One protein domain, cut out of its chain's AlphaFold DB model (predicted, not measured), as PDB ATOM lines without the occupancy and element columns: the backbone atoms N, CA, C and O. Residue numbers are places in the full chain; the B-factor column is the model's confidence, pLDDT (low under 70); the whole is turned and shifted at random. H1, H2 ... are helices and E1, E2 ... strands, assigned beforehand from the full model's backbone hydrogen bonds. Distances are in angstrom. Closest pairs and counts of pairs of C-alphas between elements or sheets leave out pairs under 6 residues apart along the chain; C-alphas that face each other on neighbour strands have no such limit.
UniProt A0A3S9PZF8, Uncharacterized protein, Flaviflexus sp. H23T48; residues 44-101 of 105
ATOM      1  N   LEU A  44      90.975  47.135  24.073       84.69
ATOM      2  CA  LEU A  44      92.101  47.457  23.200       84.69
ATOM      3  C   LEU A  44      93.353  47.812  24.027       84.69
ATOM      4  O   LEU A  44      93.237  48.414  25.098       84.69
ATOM      5  N   PRO A  45      94.562  47.492  23.539       86.94
ATOM      6  CA  PRO A  45      95.790  47.799  24.258       86.94
ATOM      7  C   PRO A  45      96.002  49.313  24.412       86.94
ATOM      8  O   PRO A  45      95.636  50.112  23.542       86.94
ATOM      9  N   VAL A  46      96.626  49.686  25.529       87.56
ATOM     10  CA  VAL A  46      97.085  51.046  25.829       87.56
ATOM     11  C   VAL A  46      98.610  51.068  25.731       87.56
ATOM     12  O   VAL A  46      99.273  50.155  26.219       87.56
ATOM     13  N   PHE A  47      99.157  52.084  25.072       86.00
ATOM     14  CA  PHE A  47     100.587  52.254  24.832       86.00
ATOM     15  C   PHE A  47     101.071  53.560  25.467       86.00
ATOM     16  O   PHE A  47     100.566  54.632  25.124       86.00
ATOM     17  N   ASP A  48     102.063  53.471  26.351       81.75
ATOM     18  CA  ASP A  48     102.753  54.637  26.909       81.75
ATOM     19  C   ASP A  48     103.855  55.148  25.953       81.75
ATOM     20  O   ASP A  48     104.135  54.543  24.916       81.75
ATOM     21  N   GLN A  49     104.434  56.309  26.267       71.25
ATOM     22  CA  GLN A  49     105.296  57.112  25.390       71.25
ATOM     23  C   GLN A  49     106.394  56.381  24.595       71.25
ATOM     24  O   GLN A  49     107.059  55.470  25.080       71.25
ATOM     25  N   GLY A  50     106.706  56.954  23.421       56.81
ATOM     26  CA  GLY A  50     108.060  56.923  22.849       56.81
ATOM     27  C   GLY A  50     108.241  56.142  21.551       56.81
ATOM     28  O   GLY A  50     109.305  56.213  20.941       56.81
ATOM     29  N   SER A  51     107.228  55.430  21.066       53.38
ATOM     30  CA  SER A  51     107.258  54.841  19.726       53.38
ATOM     31  C   SER A  51     105.835  54.663  19.203       53.38
ATOM     32  O   SER A  51     104.971  54.233  19.971       53.38
ATOM     33  N   PRO A  52     105.549  54.978  17.922       56.97
ATOM     34  CA  PRO A  52     104.324  54.495  17.300       56.97
ATOM     35  C   PRO A  52     104.285  52.977  17.500       56.97
ATOM     36  O   PRO A  52     105.330  52.321  17.412       56.97
ATOM     37  N   PRO A  53     103.124  52.404  17.833       55.66
ATOM     38  CA  PRO A  53     103.073  50.992  18.147       55.66
ATOM     39  C   PRO A  53     103.556  50.218  16.899       55.66
ATOM     40  O   PRO A  53     103.130  50.540  15.785       55.66
ATOM     41  N   PRO A  54     104.518  49.281  17.037       55.25
ATOM     42  CA  PRO A  54     105.208  48.689  15.893       55.25
ATOM     43  C   PRO A  54     104.195  48.084  14.918       55.25
ATOM     44  O   PRO A  54     103.263  47.406  15.352       55.25
ATOM     45  N   GLY A  55     104.369  48.392  13.626       53.66
ATOM     46  CA  GLY A  55     103.624  47.867  12.474       53.66
ATOM     47  C   GLY A  55     102.227  47.303  12.767       53.66
ATOM     48  O   GLY A  55     102.067  46.093  12.874       53.66
ATOM     49  N   GLY A  56     101.204  48.162  12.854       57.53
ATOM     50  CA  GLY A  56      99.795  47.731  12.833       57.53
ATOM     51  C   GLY A  56      99.130  47.472  14.191       57.53
ATOM     52  O   GLY A  56      97.950  47.114  14.240       57.53
ATOM     53  N   ARG A  57      99.824  47.693  15.310       62.34
ATOM     54  CA  ARG A  57      99.197  47.619  16.637       62.34
ATOM     55  C   ARG A  57      98.178  48.751  16.831       62.34
ATOM     56  O   ARG A  57      98.434  49.922  16.573       62.34
ATOM     57  N   SER A  58      96.988  48.355  17.262       70.62
ATOM     58  CA  SER A  58      95.775  49.167  17.294       70.62
ATOM     59  C   SER A  58      95.302  49.353  18.729       70.62
ATOM     60  O   SER A  58      95.263  48.373  19.458       70.62
ATOM     61  N   GLY A  59      94.925  50.563  19.137       84.75
ATOM     62  CA  GLY A  59      94.508  50.831  20.514       84.75
ATOM     63  C   GLY A  59      94.556  52.308  20.875       84.75
ATOM     64  O   GLY A  59      94.167  53.145  20.059       84.75
ATOM     65  N   TYR A  60      95.029  52.627  22.077       88.19
ATOM     66  CA  TYR A  60      95.175  54.006  22.550       88.19
ATOM     67  C   TYR A  60      96.609  54.302  22.945       88.19
ATOM     68  O   TYR A  60      97.252  53.490  23.596       88.19
ATOM     69  N   GLN A  61      97.104  55.468  22.558       88.50
ATOM     70  CA  GLN A  61      98.461  55.914  22.809       88.50
ATOM     71  C   GLN A  61      98.447  57.159  23.689       88.50
ATOM     72  O   GLN A  61      97.719  58.109  23.406       88.50
ATOM     73  N   VAL A  62      99.270  57.150  24.734       88.81
ATOM     74  CA  VAL A  62      99.489  58.275  25.643       88.81
ATOM     75  C   VAL A  62     100.825  58.923  25.291       88.81
ATOM     76  O   VAL A  62     101.842  58.248  25.142       88.81
ATOM     77  N   THR A  63     100.841  60.237  25.078       87.56
ATOM     78  CA  THR A  63     102.044  60.974  24.666       87.56
ATOM     79  C   THR A  63     102.145  62.312  25.383       87.56
ATOM     80  O   THR A  63     101.341  63.206  25.130       87.56
ATOM     81  N   GLU A  64     103.148  62.463  26.249       84.00
ATOM     82  CA  GLU A  64     103.580  63.751  26.806       84.00
ATOM     83  C   GLU A  64     103.983  64.708  25.679       84.00
ATOM     84  O   GLU A  64     104.729  64.359  24.758       84.00
ATOM     85  N   LEU A  65     103.466  65.926  25.752       79.44
ATOM     86  CA  LEU A  65     103.694  66.987  24.789       79.44
ATOM     87  C   LEU A  65     104.853  67.854  25.284       79.44
ATOM     88  O   LEU A  65     104.663  68.941  25.819       79.44
ATOM     89  N   ALA A  66     106.077  67.360  25.080       66.19
ATOM     90  CA  ALA A  66     107.309  67.988  25.575       66.19
ATOM     91  C   ALA A  66     107.567  69.415  25.037       66.19
ATOM     92  O   ALA A  66     108.336  70.168  25.628       66.19
ATOM     93  N   LEU A  67     106.935  69.799  23.919       60.19
ATOM     94  CA  LEU A  67     107.047  71.142  23.329       60.19
ATOM     95  C   LEU A  67     106.049  72.154  23.914       60.19
ATOM     96  O   LEU A  67     106.141  73.344  23.610       60.19
ATOM     97  N   GLU A  68     105.110  71.720  24.754       59.47
ATOM     98  CA  GLU A  68     104.195  72.623  25.448       59.47
ATOM     99  C   GLU A  68     104.846  73.187  26.722       59.47
ATOM    100  O   GLU A  68     104.405  72.927  27.834       59.47
ATOM    101  N   ASP A  69     105.888  74.014  26.610       55.28
ATOM    102  CA  ASP A  69     106.331  74.824  27.757       55.28
ATOM    103  C   ASP A  69     105.359  76.022  27.912       55.28
ATOM    104  O   ASP A  69     105.139  76.752  26.939       55.28
ATOM    105  N   PRO A  70     104.711  76.278  29.072       55.50
ATOM    106  CA  PRO A  70     104.843  75.639  30.383       55.50
ATOM    107  C   PRO A  70     103.596  74.838  30.785       55.50
ATOM    108  O   PRO A  70     103.087  75.014  31.888       55.50
ATOM    109  N   ARG A  71     102.999  74.046  29.901       60.66
ATOM    110  CA  ARG A  71     101.835  73.211  30.215       60.66
ATOM    111  C   ARG A  71     102.321  71.767  30.247       60.66
ATOM    112  O   ARG A  71     102.496  71.174  29.200       60.66
ATOM    113  N   GLY A  72     102.534  71.202  31.440       69.25
ATOM    114  CA  GLY A  72     102.620  69.746  31.573       69.25
ATOM    115  C   GLY A  72     101.353  69.149  30.964       69.25
ATOM    116  O   GLY A  72     100.276  69.262  31.549       69.25
ATOM    117  N   ALA A  73     101.467  68.662  29.734       78.81
ATOM    118  CA  ALA A  73     100.350  68.307  28.883       78.81
ATOM    119  C   ALA A  73     100.621  66.937  28.286       78.81
ATOM    120  O   ALA A  73     101.711  66.658  27.791       78.81
ATOM    121  N   THR A  74      99.600  66.095  28.320       86.12
ATOM    122  CA  THR A  74      99.677  64.725  27.833       86.12
ATOM    123  C   THR A  74      98.492  64.497  26.919       86.12
ATOM    124  O   THR A  74      97.340  64.728  27.289       86.12
ATOM    125  N   SER A  75      98.780  64.084  25.694       87.25
ATOM    126  CA  SER A  75      97.781  63.720  24.698       87.25
ATOM    127  C   SER A  75      97.414  62.245  24.822       87.25
ATOM    128  O   SER A  75      98.260  61.403  25.117       87.25
ATOM    129  N   VAL A  76      96.142  61.936  24.571       90.12
ATOM    130  CA  VAL A  76      95.659  60.565  24.396       90.12
ATOM    131  C   VAL A  76      95.068  60.461  23.001       90.12
ATOM    132  O   VAL A  76      94.164  61.218  22.646       90.12
ATOM    133  N   MET A  77      95.574  59.526  22.206       89.69
ATOM    134  CA  MET A  77      95.175  59.340  20.817       89.69
ATOM    135  C   MET A  77      94.721  57.907  20.569       89.69
ATOM    136  O   MET A  77      95.289  56.960  21.097       89.69
ATOM    137  N   ALA A  78      93.703  57.736  19.730       89.50
ATOM    138  CA  ALA A  78      93.303  56.426  19.241       89.50
ATOM    139  C   ALA A  78      94.071  56.090  17.949       89.50
ATOM    140  O   ALA A  78      94.051  56.871  17.000       89.50
ATOM    141  N   VAL A  79      94.718  54.925  17.898       86.75
ATOM    142  CA  VAL A  79      95.595  54.495  16.793       86.75
ATOM    143  C   VAL A  79      95.124  53.167  16.192       86.75
ATOM    144  O   VAL A  79      94.575  52.311  16.893       86.75
ATOM    145  N   GLY A  80      95.294  52.980  14.880       84.75
ATOM    146  CA  GLY A  80      94.839  51.772  14.171       84.75
ATOM    147  C   GLY A  80      93.336  51.498  14.350       84.75
ATOM    148  O   GLY A  80      92.513  52.409  14.265       84.75
ATOM    149  N   ALA A  81      92.957  50.255  14.660       81.25
ATOM    150  CA  ALA A  81      91.581  49.858  14.988       81.25
ATOM    151  C   ALA A  81      90.983  50.626  16.184       81.25
ATOM    152  O   ALA A  81      89.761  50.785  16.254       81.25
ATOM    153  N   GLY A  82      91.821  51.187  17.066       85.12
ATOM    154  CA  GLY A  82      91.384  52.110  18.113       85.12
ATOM    155  C   GLY A  82      90.706  53.354  17.550       85.12
ATOM    156  O   GLY A  82      89.723  53.823  18.116       85.12
ATOM    157  N   HIS A  83      91.139  53.851  16.389       87.62
ATOM    158  CA  HIS A  83      90.509  54.997  15.735       87.62
ATOM    159  C   HIS A  83      89.085  54.674  15.263       87.62
ATOM    160  O   HIS A  83      88.166  55.482  15.421       87.62
ATOM    161  N   HIS A  84      88.878  53.491  14.682       86.69
ATOM    162  CA  HIS A  84      87.550  53.043  14.261       86.69
ATOM    163  C   HIS A  84      86.634  52.815  15.472       86.69
ATOM    164  O   HIS A  84      85.485  53.261  15.474       86.69
ATOM    165  N   HIS A  85      87.168  52.195  16.524       86.75
ATOM    166  CA  HIS A  85      86.483  52.018  17.797       86.75
ATOM    167  C   HIS A  85      86.072  53.365  18.422       86.75
ATOM    168  O   HIS A  85      84.898  53.577  18.725       86.75
ATOM    169  N   ASN A  86      86.997  54.325  18.504       90.12
ATOM    170  CA  ASN A  86      86.716  55.662  19.017       90.12
ATOM    171  C   ASN A  86      85.679  56.412  18.181       90.12
ATOM    172  O   ASN A  86      84.776  57.026  18.740       90.12
ATOM    173  N   ARG A  87      85.732  56.305  16.850       89.88
ATOM    174  CA  ARG A  87      84.728  56.916  15.971       89.88
ATOM    175  C   ARG A  87      83.326  56.337  16.190       89.88
ATOM    176  O   ARG A  87      82.361  57.092  16.165       89.88
ATOM    177  N   LYS A  88      83.198  55.020  16.387       89.50
ATOM    178  CA  LYS A  88      81.896  54.362  16.593       89.50
ATOM    179  C   LYS A  88      81.312  54.598  17.983       89.50
ATOM    180  O   LYS A  88      80.098  54.722  18.113       89.50
ATOM    181  N   HIS A  89      82.160  54.657  19.008       89.44
ATOM    182  CA  HIS A  89      81.712  54.637  20.403       89.44
ATOM    183  C   HIS A  89      81.986  55.933  21.171       89.44
ATOM    184  O   HIS A  89      81.589  56.040  22.331       89.44
ATOM    185  N   SER A  90      82.631  56.926  20.544       91.75
ATOM    186  CA  SER A  90      83.080  58.166  21.204       91.75
ATOM    187  C   SER A  90      83.839  57.877  22.505       91.75
ATOM    188  O   SER A  90      83.655  58.535  23.530       91.75
ATOM    189  N   SER A  91      84.643  56.819  22.482       90.50
ATOM    190  CA  SER A  91      85.207  56.180  23.668       90.50
ATOM    191  C   SER A  91      86.189  57.070  24.419       90.50
ATOM    192  O   SER A  91      86.198  57.022  25.643       90.50
ATOM    193  N   LEU A  92      86.953  57.931  23.736       91.62
ATOM    194  CA  LEU A  92      87.808  58.923  24.399       91.62
ATOM    195  C   LEU A  92      86.983  59.928  25.205       91.62
ATOM    196  O   LEU A  92      87.278  60.172  26.371       91.62
ATOM    197  N   LEU A  93      85.914  60.474  24.617       92.62
ATOM    198  CA  LEU A  93      85.032  61.418  25.315       92.62
ATOM    199  C   LEU A  93      84.374  60.760  26.533       92.62
ATOM    200  O   LEU A  93      84.290  61.363  27.603       92.62
ATOM    201  N   ARG A  94      83.959  59.495  26.394       92.12
ATOM    202  CA  ARG A  94      83.424  58.706  27.509       92.12
ATOM    203  C   ARG A  94      84.479  58.450  28.583       92.12
ATOM    204  O   ARG A  94      84.198  58.698  29.752       92.12
ATOM    205  N   GLY A  95      85.684  58.036  28.204       91.75
ATOM    206  CA  GLY A  95      86.804  57.829  29.123       91.75
ATOM    207  C   GLY A  95      87.107  59.082  29.944       91.75
ATOM    208  O   GLY A  95      87.164  59.012  31.169       91.75
ATOM    209  N   VAL A  96      87.166  60.250  29.294       93.00
ATOM    210  CA  VAL A  96      87.317  61.548  29.975       93.00
ATOM    211  C   VAL A  96      86.184  61.786  30.971       93.00
ATOM    212  O   VAL A  96      86.449  62.163  32.110       93.00
ATOM    213  N   SER A  97      84.930  61.537  30.586       92.56
ATOM    214  CA  SER A  97      83.789  61.737  31.488       92.56
ATOM    215  C   SER A  97      83.840  60.832  32.730       92.56
ATOM    216  O   SER A  97      83.582  61.303  33.837       92.56
ATOM    217  N   VAL A  98      84.240  59.565  32.568       93.12
ATOM    218  CA  VAL A  98      84.360  58.583  33.657       93.12
ATOM    219  C   VAL A  98      85.485  58.970  34.610       93.12
ATOM    220  O   VAL A  98      85.280  59.019  35.822       93.12
ATOM    221  N   VAL A  99      86.668  59.283  34.077       93.31
ATOM    222  CA  VAL A  99      87.817  59.692  34.894       93.31
ATOM    223  C   VAL A  99      87.528  61.011  35.608       93.31
ATOM    224  O   VAL A  99      87.807  61.133  36.799       93.31
ATOM    225  N   ALA A 100      86.897  61.975  34.936       92.25
ATOM    226  CA  ALA A 100      86.485  63.223  35.568       92.25
ATOM    227  C   ALA A 100      85.490  62.978  36.713       92.25
ATOM    228  O   ALA A 100      85.629  63.585  37.770       92.25
ATOM    229  N   ALA A 101      84.516  62.078  36.542       92.38
ATOM    230  CA  ALA A 101      83.562  61.734  37.596       92.38
ATOM    231  C   ALA A 101      84.242  61.087  38.816       92.38
ATOM    232  O   ALA A 101      83.918  61.445  39.944       92.38
TER     233      ALA A 101
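Overview. This is residues 44 to 101 of the 105 residues of an uncharacterized protein of Flaviflexus sp. H23T48 (UniProt A0A3S9PZF8). An antiparallel hairpin, E1 and E2, is followed by two helices: H1 at the end of the hairpin where E1 begins and E2 ends, then H2, which makes a corner with H1 and sticks out with residues 95 to 101. Before the hairpin, residues 44 to 58 make a wide loop with no named element. The printed part has 58 residues, with two strands and two helices in the order E1, E2, H1, H2, the sheet order E1 - E2, and the class mixed, helices and strands. It is only just compact, close to loose, with a radius of gyration of the C-alphas of 12.3 A, and flat, spanning 34 by 33 by 14 A.

Arrangement. Residues 46 to 47 pair in parallel with residues 60 to 61 of E1, residues 59 to 64. E1 and E2, residues 74 to 79, form a hairpin, antiparallel at 156 degrees; N 61 and O 77 are within hydrogen-bond range at 2.8 A, as are N 75 and O 63 at 2.8 A. H1, residues 81 to 89, comes closest to E1 at the C-alphas of Gly 59 and Gly 82, 4.1 A apart. H1 and H2, residues 91 to 101, are close but not clearly touching, their closest C-alphas being those of Asn 86 and Leu 92, 6.4 A apart. They run the same way at a steep tilt of 68 degrees, only just short of about perpendicular. E1 and H2 are apart. In H1 and H2 every O i to N i+4 pair is within hydrogen-bond range.

Along the chain. E1 begins at C-alpha 59 (94.508, 50.831, 20.514) and is 17.0 A long; E2 is 15.6 A long. H1 measures 12.2 A, and H2 15.1 A, ending at C-alpha 101 (83.562, 61.734, 37.596).

Size, cuts and confidence. The C-alphas of Gly 55 and Ala 101 are the two farthest apart, at 35.0 A. The printed part has no cut, and no link between named elements is long. Mean pLDDT of the printed part is 79.9; residues 50 to 57 and 66 to 72 are under 70.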